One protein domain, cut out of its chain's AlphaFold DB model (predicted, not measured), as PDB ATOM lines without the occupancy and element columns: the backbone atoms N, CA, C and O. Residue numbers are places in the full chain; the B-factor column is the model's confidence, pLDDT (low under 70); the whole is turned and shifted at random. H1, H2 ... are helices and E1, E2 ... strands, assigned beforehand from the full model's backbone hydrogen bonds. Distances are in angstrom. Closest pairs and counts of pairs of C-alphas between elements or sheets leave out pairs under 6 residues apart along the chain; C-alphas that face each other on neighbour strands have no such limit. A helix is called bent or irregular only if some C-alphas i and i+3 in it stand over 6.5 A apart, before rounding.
ATOM      1  N   SER A  13     154.325 113.181  71.757       61.75
ATOM      2  CA  SER A  13     153.539 113.367  70.531       61.75
ATOM      3  C   SER A  13     152.312 114.263  70.718       61.75
ATOM      4  O   SER A  13     151.953 115.005  69.812       61.75
ATOM      5  N   GLU A  14     151.681 114.254  71.893       62.16
ATOM      6  CA  GLU A  14     150.591 115.190  72.208       62.16
ATOM      7  C   GLU A  14     151.125 116.611  72.421       62.16
ATOM      8  O   GLU A  14     150.499 117.586  72.013       62.16
ATOM      9  N   SER A  15     152.327 116.733  72.990       61.12
ATOM     10  CA  SER A  15     152.977 118.029  73.222       61.12
ATOM     11  C   SER A  15     153.413 118.726  71.928       61.12
ATOM     12  O   SER A  15     153.467 119.954  71.895       61.12
ATOM     13  N   THR A  16     153.689 117.978  70.851       63.50
ATOM     14  CA  THR A  16     154.000 118.540  69.521       63.50
ATOM     15  C   THR A  16     152.776 119.069  68.776       63.50
ATOM     16  O   THR A  16     152.927 119.867  67.856       63.50
ATOM     17  N   CYS A  17     151.570 118.653  69.171       69.69
ATOM     18  CA  CYS A  17     150.315 119.120  68.577       69.69
ATOM     19  C   CYS A  17     149.842 120.460  69.163       69.69
ATOM     20  O   CYS A  17     148.949 121.097  68.607       69.69
ATOM     21  N   ILE A  18     150.429 120.892  70.285       72.44
ATOM     22  CA  ILE A  18     150.112 122.156  70.948       72.44
ATOM     23  C   ILE A  18     151.108 123.222  70.457       72.44
ATOM     24  O   ILE A  18     152.320 123.001  70.552       72.44
ATOM     25  N   PRO A  19     150.651 124.397  69.981       72.12
ATOM     26  CA  PRO A  19     151.541 125.513  69.666       72.12
ATOM     27  C   PRO A  19     152.410 125.862  70.884       72.12
ATOM     28  O   PRO A  19     151.878 126.128  71.957       72.12
ATOM     29  N   HIS A  20     153.737 125.861  70.726       73.62
ATOM     30  CA  HIS A  20     154.719 126.067  71.811       73.62
ATOM     31  C   HIS A  20     154.697 125.003  72.935       73.62
ATOM     32  O   HIS A  20     155.353 125.170  73.961       73.62
ATOM     33  N   GLY A  21     154.007 123.867  72.763       69.69
ATOM     34  CA  GLY A  21     153.908 122.821  73.791       69.69
ATOM     35  C   GLY A  21     155.257 122.215  74.195       69.69
ATOM     36  O   GLY A  21     155.457 121.856  75.356       69.69
ATOM     37  N   LEU A  22     156.219 122.173  73.269       68.12
ATOM     38  CA  LEU A  22     157.604 121.786  73.555       68.12
ATOM     39  C   LEU A  22     158.311 122.798  74.468       68.12
ATOM     40  O   LEU A  22     159.001 122.410  75.409       68.12
ATOM     41  N   GLU A  23     158.125 124.094  74.234       73.62
ATOM     42  CA  GLU A  23     158.756 125.148  75.036       73.62
ATOM     43  C   GLU A  23     158.189 125.182  76.457       73.62
ATOM     44  O   GLU A  23     158.928 125.358  77.421       73.62
ATOM     45  N   ILE A  24     156.885 124.947  76.598       76.50
ATOM     46  CA  ILE A  24     156.195 125.009  77.888       76.50
ATOM     47  C   ILE A  24     156.493 123.766  78.739       76.50
ATOM     48  O   ILE A  24     156.726 123.885  79.940       76.50
ATOM     49  N   ASN A  25     156.511 122.576  78.131       75.44
ATOM     50  CA  ASN A  25     156.590 121.319  78.883       75.44
ATOM     51  C   ASN A  25     157.991 120.695  78.898       75.44
ATOM     52  O   ASN A  25     158.388 120.102  79.897       75.44
ATOM     53  N   VAL A  26     158.752 120.812  77.804       77.62
ATOM     54  CA  VAL A  26     160.052 120.134  77.657       77.62
ATOM     55  C   VAL A  26     161.195 121.039  78.106       77.62
ATOM     56  O   VAL A  26     162.118 120.588  78.786       77.62
ATOM     57  N   TRP A  27     161.128 122.328  77.784       81.50
ATOM     58  CA  TRP A  27     162.211 123.267  78.077       81.50
ATOM     59  C   TRP A  27     162.531 123.411  79.576       81.50
ATOM     60  O   TRP A  27     163.715 123.387  79.913       81.50
ATOM     61  N   PRO A  28     161.554 123.466  80.509       82.50
ATOM     62  CA  PRO A  28     161.856 123.498  81.942       82.50
ATOM     63  C   PRO A  28     162.608 122.252  82.428       82.50
ATOM     64  O   PRO A  28     163.491 122.352  83.280       82.50
ATOM     65  N   VAL A  29     162.302 121.080  81.860       82.38
ATOM     66  CA  VAL A  29     162.988 119.821  82.183       82.38
ATOM     67  C   VAL A  29     164.432 119.862  81.684       82.38
ATOM     68  O   VAL A  29     165.352 119.539  82.437       82.38
ATOM     69  N   VAL A  30     164.645 120.322  80.447       84.25
ATOM     70  CA  VAL A  30     165.983 120.492  79.857       84.25
ATOM     71  C   VAL A  30     166.807 121.513  80.642       84.25
ATOM     72  O   VAL A  30     167.971 121.256  80.955       84.25
ATOM     73  N   LEU A  31     166.210 122.644  81.024       83.00
ATOM     74  CA  LEU A  31     166.874 123.672  81.820       83.00
ATOM     75  C   LEU A  31     167.271 123.139  83.201       83.00
ATOM     76  O   LEU A  31     168.398 123.354  83.643       83.00
ATOM     77  N   ASN A  32     166.381 122.407  83.875       85.31
ATOM     78  CA  ASN A  32     166.679 121.810  85.175       85.31
ATOM     79  C   ASN A  32     167.800 120.762  85.084       85.31
ATOM     80  O   ASN A  32     168.696 120.714  85.932       85.31
ATOM     81  N   PHE A  33     167.795 119.949  84.025       86.38
ATOM     82  CA  PHE A  33     168.885 119.021  83.744       86.38
ATOM     83  C   PHE A  33     170.215 119.765  83.560       86.38
ATOM     84  O   PHE A  33     171.220 119.405  84.173       86.38
ATOM     85  N   LEU A  34     170.213 120.863  82.802       87.38
ATOM     86  CA  LEU A  34     171.400 121.684  82.589       87.38
ATOM     87  C   LEU A  34     171.907 122.335  83.887       87.38
ATOM     88  O   LEU A  34     173.104 122.287  84.170       87.38
ATOM     89  N   HIS A  35     171.011 122.870  84.721       85.88
ATOM     90  CA  HIS A  35     171.367 123.362  86.055       85.88
ATOM     91  C   HIS A  35     171.983 122.266  86.926       85.88
ATOM     92  O   HIS A  35     172.967 122.521  87.619       85.88
ATOM     93  N   THR A  36     171.451 121.045  86.861       88.00
ATOM     94  CA  THR A  36     171.978 119.900  87.613       88.00
ATOM     95  C   THR A  36     173.404 119.564  87.174       88.00
ATOM     96  O   THR A  36     174.288 119.436  88.020       88.00
ATOM     97  N   LEU A  37     173.673 119.511  85.865       89.25
ATOM     98  CA  LEU A  37     175.023 119.281  85.332       89.25
ATOM     99  C   LEU A  37     176.018 120.356  85.788       89.25
ATOM    100  O   LEU A  37     177.135 120.060  86.221       89.25
ATOM    101  N   VAL A  38     175.605 121.619  85.715       87.75
ATOM    102  CA  VAL A  38     176.429 122.753  86.137       87.75
ATOM    103  C   VAL A  38     176.681 122.730  87.649       87.75
ATOM    104  O   VAL A  38     177.799 123.013  88.087       87.75
ATOM    105  N   SER A  39     175.677 122.343  88.438       87.00
ATOM    106  CA  SER A  39     175.789 122.169  89.887       87.00
ATOM    107  C   SER A  39     176.818 121.095  90.240       87.00
ATOM    108  O   SER A  39     177.745 121.377  90.996       87.00
ATOM    109  N   VAL A  40     176.764 119.920  89.598       89.31
ATOM    110  CA  VAL A  40     177.756 118.842  89.788       89.31
ATOM    111  C   VAL A  40     179.180 119.350  89.541       89.31
ATOM    112  O   VAL A  40     180.073 119.140  90.367       89.31
ATOM    113  N   ARG A  41     179.400 120.089  88.446       89.38
ATOM    114  CA  ARG A  41     180.700 120.713  88.150       89.38
ATOM    115  C   ARG A  41     181.126 121.702  89.246       89.38
ATOM    116  O   ARG A  41     182.294 121.720  89.637       89.38
ATOM    117  N   ASN A  42     180.212 122.528  89.756       86.12
ATOM    118  CA  ASN A  42     180.502 123.483  90.833       86.12
ATOM    119  C   ASN A  42     180.858 122.790  92.146       86.12
ATOM    120  O   ASN A  42     181.830 123.180  92.794       86.12
ATOM    121  N   THR A  43     180.130 121.735  92.511       86.19
ATOM    122  CA  THR A  43     180.438 120.909  93.678       86.19
ATOM    123  C   THR A  43     181.839 120.312  93.561       86.19
ATOM    124  O   THR A  43     182.620 120.409  94.507       86.19
ATOM    125  N   MET A  44     182.209 119.794  92.384       87.25
ATOM    126  CA  MET A  44     183.569 119.309  92.122       87.25
ATOM    127  C   MET A  44     184.618 120.413  92.310       87.25
ATOM    128  O   MET A  44     185.586 120.222  93.049       87.25
ATOM    129  N   LYS A  45     184.416 121.605  91.730       84.81
ATOM    130  CA  LYS A  45     185.328 122.753  91.921       84.81
ATOM    131  C   LYS A  45     185.440 123.177  93.388       84.81
ATOM    132  O   LYS A  45     186.537 123.518  93.833       84.81
ATOM    133  N   LYS A  46     184.342 123.131  94.148       83.69
ATOM    134  CA  LYS A  46     184.325 123.439  95.586       83.69
ATOM    135  C   LYS A  46     185.163 122.435  96.380       83.69
ATOM    136  O   LYS A  46     186.007 122.859  97.163       83.69
ATOM    137  N   ILE A  47     185.002 121.136  96.124       85.81
ATOM    138  CA  ILE A  47     185.787 120.063  96.766       85.81
ATOM    139  C   ILE A  47     187.280 120.182  96.419       85.81
ATOM    140  O   ILE A  47     188.151 120.018  97.272       85.81
ATOM    141  N   LEU A  48     187.600 120.521  95.167       85.44
ATOM    142  CA  LEU A  48     188.983 120.750  94.742       85.44
ATOM    143  C   LEU A  48     189.597 121.988  95.414       85.44
ATOM    144  O   LEU A  48     190.805 122.025  95.678       85.44
ATOM    145  N   SER A  49     188.783 123.010  95.680       81.25
ATOM    146  CA  SER A  49     189.209 124.257  96.322       81.25
ATOM    147  C   SER A  49     189.350 124.118  97.838       81.25
ATOM    148  O   SER A  49     190.246 124.732  98.406       81.25
ATOM    149  N   SER A  50     188.537 123.275  98.484       80.38
ATOM    150  CA  SER A  50     188.591 123.033  99.933       80.38
ATOM    151  C   SER A  50     189.817 122.235 100.388       80.38
ATOM    152  O   SER A  50     190.050 122.107 101.585       80.38
ATOM    153  N   GLY A  51     190.616 121.703  99.456       76.88
ATOM    154  CA  GLY A  51     191.837 120.963  99.779       76.88
ATOM    155  C   GLY A  51     191.599 119.513 100.210       76.88
ATOM    156  O   GLY A  51     192.532 118.871 100.675       76.88
ATOM    157  N   SER A  52     190.390 118.974 100.008       77.62
ATOM    158  CA  SER A  52     190.067 117.576 100.337       77.62
ATOM    159  C   SER A  52     190.863 116.553  99.514       77.62
ATOM    160  O   SER A  52     190.964 115.396  99.910       77.62
ATOM    161  N   ILE A  53     191.403 116.961  98.361       77.81
ATOM    162  CA  ILE A  53     192.258 116.141  97.496       77.81
ATOM    163  C   ILE A  53     193.698 116.622  97.665       77.81
ATOM    164  O   ILE A  53     194.017 117.768  97.336       77.81
ATOM    165  N   THR A  54     194.556 115.735  98.168       78.56
ATOM    166  CA  THR A  54     195.970 116.009  98.463       78.56
ATOM    167  C   THR A  54     196.884 115.810  97.254       78.56
ATOM    168  O   THR A  54     197.926 116.458  97.168       78.56
ATOM    169  N   ASP A  55     196.494 114.968  96.291       87.94
ATOM    170  CA  ASP A  55     197.270 114.755  95.067       87.94
ATOM    171  C   ASP A  55     197.129 115.936  94.093       87.94
ATOM    172  O   ASP A  55     196.074 116.184  93.497       87.94
ATOM    173  N   SER A  56     198.242 116.643  93.900       86.00
ATOM    174  CA  SER A  56     198.366 117.775  92.981       86.00
ATOM    175  C   SER A  56     198.109 117.381  91.518       86.00
ATOM    176  O   SER A  56     197.499 118.149  90.769       86.00
ATOM    177  N   SER A  57     198.512 116.173  91.107       88.75
ATOM    178  CA  SER A  57     198.332 115.686  89.732       88.75
ATOM    179  C   SER A  57     196.856 115.426  89.426       88.75
ATOM    180  O   SER A  57     196.315 115.949  88.447       88.75
ATOM    181  N   CYS A  58     196.174 114.691  90.307       87.69
ATOM    182  CA  CYS A  58     194.734 114.464  90.226       87.69
ATOM    183  C   CYS A  58     193.951 115.786  90.228       87.69
ATOM    184  O   CYS A  58     193.118 116.019  89.350       87.69
ATOM    185  N   LYS A  59     194.286 116.706  91.141       88.50
ATOM    186  CA  LYS A  59     193.663 118.035  91.218       88.50
ATOM    187  C   LYS A  59     193.773 118.802  89.898       88.50
ATOM    188  O   LYS A  59     192.783 119.372  89.442       88.50
ATOM    189  N   LYS A  60     194.950 118.782  89.262       88.50
ATOM    190  CA  LYS A  60     195.174 119.408  87.954       88.50
ATOM    191  C   LYS A  60     194.280 118.793  86.873       88.50
ATOM    192  O   LYS A  60     193.583 119.535  86.187       88.50
ATOM    193  N   ARG A  61     194.231 117.460  86.774       90.62
ATOM    194  CA  ARG A  61     193.396 116.748  85.786       90.62
ATOM    195  C   ARG A  61     191.906 117.041  85.954       90.62
ATOM    196  O   ARG A  61     191.210 117.227  84.960       90.62
ATOM    197  N   LEU A  62     191.405 117.115  87.190       90.62
ATOM    198  CA  LEU A  62     190.000 117.455  87.430       90.62
ATOM    199  C   LEU A  62     189.674 118.905  87.054       90.62
ATOM    200  O   LEU A  62     188.612 119.152  86.481       90.62
ATOM    201  N   TYR A  63     190.559 119.863  87.350       89.12
ATOM    202  CA  TYR A  63     190.366 121.241  86.891       89.12
ATOM    203  C   TYR A  63     190.377 121.332  85.366       89.12
ATOM    204  O   TYR A  63     189.485 121.957  84.800       89.12
ATOM    205  N   GLU A  64     191.309 120.643  84.704       90.25
ATOM    206  CA  GLU A  64     191.364 120.558  83.241       90.25
ATOM    207  C   GLU A  64     190.087 119.943  82.653       90.25
ATOM    208  O   GLU A  64     189.562 120.448  81.662       90.25
ATOM    209  N   ALA A  65     189.537 118.900  83.283       90.94
ATOM    210  CA  ALA A  65     188.265 118.310  82.877       90.94
ATOM    211  C   ALA A  65     187.088 119.290  83.049       90.94
ATOM    212  O   ALA A  65     186.252 119.411  82.154       90.94
ATOM    213  N   CYS A  66     187.037 120.033  84.160       89.94
ATOM    214  CA  CYS A  66     186.008 121.052  84.397       89.94
ATOM    215  C   CYS A  66     186.097 122.215  83.398       89.94
ATOM    216  O   CYS A  66     185.066 122.710  82.936       89.94
ATOM    217  N   ASP A  67     187.315 122.658  83.078       89.62
ATOM    218  CA  ASP A  67     187.554 123.702  82.086       89.62
ATOM    219  C   ASP A  67     187.183 123.209  80.688       89.62
ATOM    220  O   ASP A  67     186.453 123.904  79.988       89.62
ATOM    221  N   ARG A  68     187.568 121.984  80.305       89.62
ATOM    222  CA  ARG A  68     187.147 121.362  79.040       89.62
ATOM    223  C   ARG A  68     185.625 121.312  78.908       89.62
ATOM    224  O   ARG A  68     185.105 121.678  77.857       89.62
ATOM    225  N   PHE A  69     184.923 120.910  79.963       90.25
ATOM    226  CA  PHE A  69     183.465 120.859  79.952       90.25
ATOM    227  C   PHE A  69     182.848 122.244  79.694       90.25
ATOM    228  O   PHE A  69     181.960 122.377  78.854       90.25
ATOM    229  N   ARG A  70     183.357 123.297  80.356       87.56
ATOM    230  CA  ARG A  70     182.884 124.683  80.172       87.56
ATOM    231  C   ARG A  70     183.207 125.235  78.782       87.56
ATOM    232  O   ARG A  70     182.351 125.842  78.148       87.56
ATOM    233  N   ASP A  71     184.448 125.054  78.358       86.06
ATOM    234  CA  ASP A  71     185.054 125.781  77.244       86.06
ATOM    235  C   ASP A  71     184.870 125.042  75.902       86.06
ATOM    236  O   ASP A  71     184.846 125.665  74.846       86.06
ATOM    237  N   ILE A  72     184.705 123.714  75.916       86.00
ATOM    238  CA  ILE A  72     184.588 122.889  74.703       86.00
ATOM    239  C   ILE A  72     183.210 122.248  74.607       86.00
ATOM    240  O   ILE A  72     182.505 122.468  73.623       86.00
ATOM    241  N   ASP A  73     182.821 121.453  75.602       89.06
ATOM    242  CA  ASP A  73     181.637 120.597  75.479       89.06
ATOM    243  C   ASP A  73     180.341 121.428  75.496       89.06
ATOM    244  O   ASP A  73     179.507 121.281  74.599       89.06
ATOM    245  N   LEU A  74     180.206 122.374  76.436       86.94
ATOM    246  CA  LEU A  74     179.053 123.283  76.487       86.94
ATOM    247  C   LEU A  74     179.006 124.233  75.284       86.94
ATOM    248  O   LEU A  74     177.948 124.411  74.684       86.94
ATOM    249  N   VAL A  75     180.150 124.769  74.858       86.44
ATOM    250  CA  VAL A  75     180.237 125.623  73.662       86.44
ATOM    251  C   VAL A  75     179.791 124.872  72.405       86.44
ATOM    252  O   VAL A  75     179.014 125.398  71.606       86.44
ATOM    253  N   ASN A  76     180.212 123.615  72.245       83.56
ATOM    254  CA  ASN A  76     179.790 122.769  71.128       83.56
ATOM    255  C   ASN A  76     178.290 122.461  71.135       83.56
ATOM    256  O   ASN A  76     177.738 122.211  70.056       83.56
ATOM    257  N   ALA A  77     177.665 122.486  72.313       84.44
ATOM    258  CA  ALA A  77     176.229 122.355  72.518       84.44
ATOM    259  C   ALA A  77     175.461 123.690  72.386       84.44
ATOM    260  O   ALA A  77     174.244 123.694  72.539       84.44
ATOM    261  N   GLY A  78     176.133 124.814  72.097       83.00
ATOM    262  CA  GLY A  78     175.493 126.136  72.009       83.00
ATOM    263  C   GLY A  78     175.175 126.759  73.373       83.00
ATOM    264  O   GLY A  78     174.296 127.610  73.493       83.00
ATOM    265  N   ILE A  79     175.863 126.320  74.426       85.50
ATOM    266  CA  ILE A  79     175.632 126.751  75.802       85.50
ATOM    267  C   ILE A  79     176.859 127.525  76.285       85.50
ATOM    268  O   ILE A  79     177.968 127.001  76.378       85.50
ATOM    269  N   ARG A  80     176.654 128.792  76.640       85.31
ATOM    270  CA  ARG A  80     177.644 129.647  77.293       85.31
ATOM    271  C   ARG A  80     177.444 129.574  78.798       85.31
ATOM    272  O   ARG A  80     176.408 129.988  79.313       85.31
ATOM    273  N   LEU A  81     178.458 129.098  79.509       85.56
ATOM    274  CA  LEU A  81     178.467 129.085  80.967       85.56
ATOM    275  C   LEU A  81     179.397 130.178  81.498       85.56
ATOM    276  O   LEU A  81     180.611 130.120  81.298       85.56
ATOM    277  N   GLN A  82     178.830 131.165  82.191       81.88
ATOM    278  CA  GLN A  82     179.579 132.262  82.799       81.88
ATOM    279  C   GLN A  82     179.668 132.076  84.317       81.88
ATOM    280  O   GLN A  82     178.683 132.217  85.046       81.88
ATOM    281  N   ASP A  83     180.884 131.777  84.782       79.62
ATOM    282  CA  ASP A  83     181.228 131.698  86.200       79.62
ATOM    283  C   ASP A  83     181.180 133.095  86.827       79.62
ATOM    284  O   ASP A  83     181.921 133.985  86.417       79.62
ATOM    285  N   ARG A  84     180.310 133.288  87.824       77.56
ATOM    286  CA  ARG A  84     180.225 134.545  88.591       77.56
ATOM    287  C   ARG A  84     180.927 134.473  89.943       77.56
ATOM    288  O   ARG A  84     181.262 135.507  90.504       77.56
ATOM    289  N   ALA A  85     181.149 133.266  90.457       71.38
ATOM    290  CA  ALA A  85     181.826 133.063  91.726       71.38
ATOM    291  C   ALA A  85     183.342 133.230  91.558       71.38
ATOM    292  O   ALA A  85     183.989 132.477  90.820       71.38
ATOM    293  N   THR A  86     183.918 134.197  92.265       69.31
ATOM    294  CA  THR A  86     185.373 134.357  92.355       69.31
ATOM    295  C   THR A  86     185.947 133.291  93.290       69.31
ATOM    296  O   THR A  86     185.251 132.774  94.164       69.31
ATOM    297  N   ALA A  87     187.246 132.986  93.187       67.00
ATOM    298  CA  ALA A  87     187.936 132.117  94.153       67.00
ATOM    299  C   ALA A  87     187.744 132.581  95.614       67.00
ATOM    300  O   ALA A  87     187.643 131.759  96.521       67.00
ATOM    301  N   ILE A  88     187.635 133.897  95.824       69.56
ATOM    302  CA  ILE A  88     187.361 134.508  97.128       69.56
ATOM    303  C   ILE A  88     185.938 134.170  97.598       69.56
ATOM    304  O   ILE A  88     185.766 133.754  98.741       69.56
ATOM    305  N   ASP A  89     184.936 134.278  96.725       73.88
ATOM    306  CA  ASP A  89     183.535 133.968  97.048       73.88
ATOM    307  C   ASP A  89     183.370 132.482  97.385       73.88
ATOM    308  O   ASP A  89     182.775 132.133  98.404       73.88
ATOM    309  N   LEU A  90     184.026 131.615  96.606       66.81
ATOM    310  CA  LEU A  90     184.097 130.175  96.857       66.81
ATOM    311  C   LEU A  90     184.750 129.862  98.211       66.81
ATOM    312  O   LEU A  90     184.251 129.015  98.951       66.81
ATOM    313  N   SER A  91     185.837 130.562  98.560       66.19
ATOM    314  CA  SER A  91     186.520 130.393  99.851       66.19
ATOM    315  C   SER A  91     185.699 130.903 101.040       66.19
ATOM    316  O   SER A  91     185.805 130.360 102.135       66.19
ATOM    317  N   ARG A  92     184.838 131.904 100.817       70.81
ATOM    318  CA  ARG A  92     183.892 132.444 101.807       70.81
ATOM    319  C   ARG A  92     182.598 131.633 101.903       70.81
ATOM    320  O   ARG A  92     181.717 131.994 102.675       70.81
ATOM    321  N   GLY A  93     182.475 130.554 101.127       65.81
ATOM    322  CA  GLY A  93     181.289 129.703 101.113       65.81
ATOM    323  C   GLY A  93     180.071 130.339 100.441       65.81
ATOM    324  O   GLY A  93     178.970 129.816 100.601       65.81
ATOM    325  N   LEU A  94     180.250 131.434  99.696       68.88
ATOM    326  CA  LEU A  94     179.166 132.102  98.989       68.88
ATOM    327  C   LEU A  94     178.859 131.347  97.690       68.88
ATOM    328  O   LEU A  94     179.699 131.256  96.793       68.88
ATOM    329  N   ASP A  95     177.651 130.794  97.605       64.12
ATOM    330  CA  ASP A  95     177.208 130.005  96.456       64.12
ATOM    331  C   ASP A  95     176.507 130.905  95.431       64.12
ATOM    332  O   ASP A  95     175.295 131.119  95.465       64.12
ATOM    333  N   ILE A  96     177.300 131.516  94.548       72.25
ATOM    334  CA  ILE A  96     176.776 132.349  93.462       72.25
ATOM    335  C   ILE A  96     176.492 131.449  92.263       72.25
ATOM    336  O   ILE A  96     177.416 130.942  91.618       72.25
ATOM    337  N   SER A  97     175.208 131.289  91.936       68.81
ATOM    338  CA  SER A  97     174.785 130.501  90.778       68.81
ATOM    339  C   SER A  97     175.363 131.079  89.473       68.81
ATOM    340  O   SER A  97     175.309 132.297  89.251       68.81
ATOM    341  N   PRO A  98     175.946 130.240  88.602       74.56
ATOM    342  CA  PRO A  98     176.485 130.687  87.328       74.56
ATOM    343  C   PRO A  98     175.363 131.030  86.345       74.56
ATOM    344  O   PRO A  98     174.245 130.527  86.433       74.56
ATOM    345  N   PHE A  99     175.682 131.880  85.370       80.75
ATOM    346  CA  PHE A  99     174.736 132.223  84.315       80.75
ATOM    347  C   PHE A  99     174.875 131.261  83.139       80.75
ATOM    348  O   PHE A  99     175.987 131.002  82.671       80.75
ATOM    349  N   ILE A 100     173.739 130.754  82.669       82.94
ATOM    350  CA  ILE A 100     173.635 129.863  81.519       82.94
ATOM    351  C   ILE A 100     172.972 130.664  80.400       82.94
ATOM    352  O   ILE A 100     171.825 131.080  80.527       82.94
ATOM    353  N   GLY A 101     173.711 130.903  79.322       80.50
ATOM    354  CA  GLY A 101     173.198 131.529  78.109       80.50
ATOM    355  C   GLY A 101     173.137 130.519  76.972       80.50
ATOM    356  O   GLY A 101     174.088 129.769  76.769       80.50
ATOM    357  N   LEU A 102     172.047 130.514  76.212       79.62
ATOM    358  CA  LEU A 102     171.970 129.801  74.937       79.62
ATOM    359  C   LEU A 102     172.421 130.757  73.843       79.62
ATOM    360  O   LEU A 102     171.875 131.849  73.705       79.62
ATOM    361  N   VAL A 103     173.460 130.374  73.113       77.38
ATOM    362  CA  VAL A 103     174.053 131.199  72.064       77.38
ATOM    363  C   VAL A 103     174.363 130.302  70.882       77.38
ATOM    364  O   VAL A 103     174.832 129.174  71.044       77.38
ATOM    365  N   ASP A 104     174.130 130.816  69.681       72.81
ATOM    366  CA  ASP A 104     174.415 130.086  68.458       72.81
ATOM    367  C   ASP A 104     175.866 129.597  68.417       72.81
ATOM    368  O   ASP A 104     176.828 130.350  68.612       72.81
TER     369      ASP A 104
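This is residues 13 to 104 of the 194 residues of an uncharacterized protein of Schistosoma rodhaini (UniProt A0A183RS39). Two long helices, H2 and H3, fold back on each other as a hairpin, and a small ribbon of two strands, E1 and E2, lies over one side of it. The short H4 packs on the last residues of H2, while residues 16 to 21 stick out beyond H2's other end. The printed part has 92 residues, in the order H1 H2 H3 E1 H4 E2, mostly helix, with E1 and E2 antiparallel. It is loose, with a radius of gyration of the C-alphas of 16.6 A and spans of 55 by 25 by 21 A.

H1 is residues 21 to 25, with C-alpha 21 at (153.908, 122.821, 73.791). H2, residues 27 to 49, is 32.6 A long. H3, residues 56 to 76, is 29.1 A long and has a kink of 28 degrees near residue 69; it is only just irregular, with C-alphas 71 and 74 6.54 A apart. E1 is residues 79 to 82, H4 residues 87 to 91 and E2 residues 99 to 102, ending at C-alpha 102, (171.970, 129.801, 74.937).

H1 and H2 meet only through their link. Residues 41 to 48 of H2 touch H3, at a shallow tilt of 23 degrees, opposite ways; the closest C-alphas, of Leu 48 and Lys 59, are 6.5 A apart. The closest C-alphas of H3 and E1, those of Arg 70 and Leu 81, are 6.3 A apart. H2 and H4 only just touch, with 3 pairs of C-alphas within 8 A, the closest those of Lys 46 and Leu 90 at 6.9 A. E1 and E2 are antiparallel, with N 80 and O 101 at 2.7 A, within hydrogen-bond range. H2 and E2 are near each other, with 6 pairs of C-alphas within 10 A. In H1, H2 and H4 every O i to N i+4 pair is within hydrogen-bond range; in H3, 15 of 17 are.

The C-alphas farthest apart, of Cys 17 and Thr 54, are 54.7 A apart. The printed part has no cut and no long link. pLDDT is under 70 at residues 13 to 17, 21 to 22, 86 to 88, 90 to 91, 93 to 95 and 97.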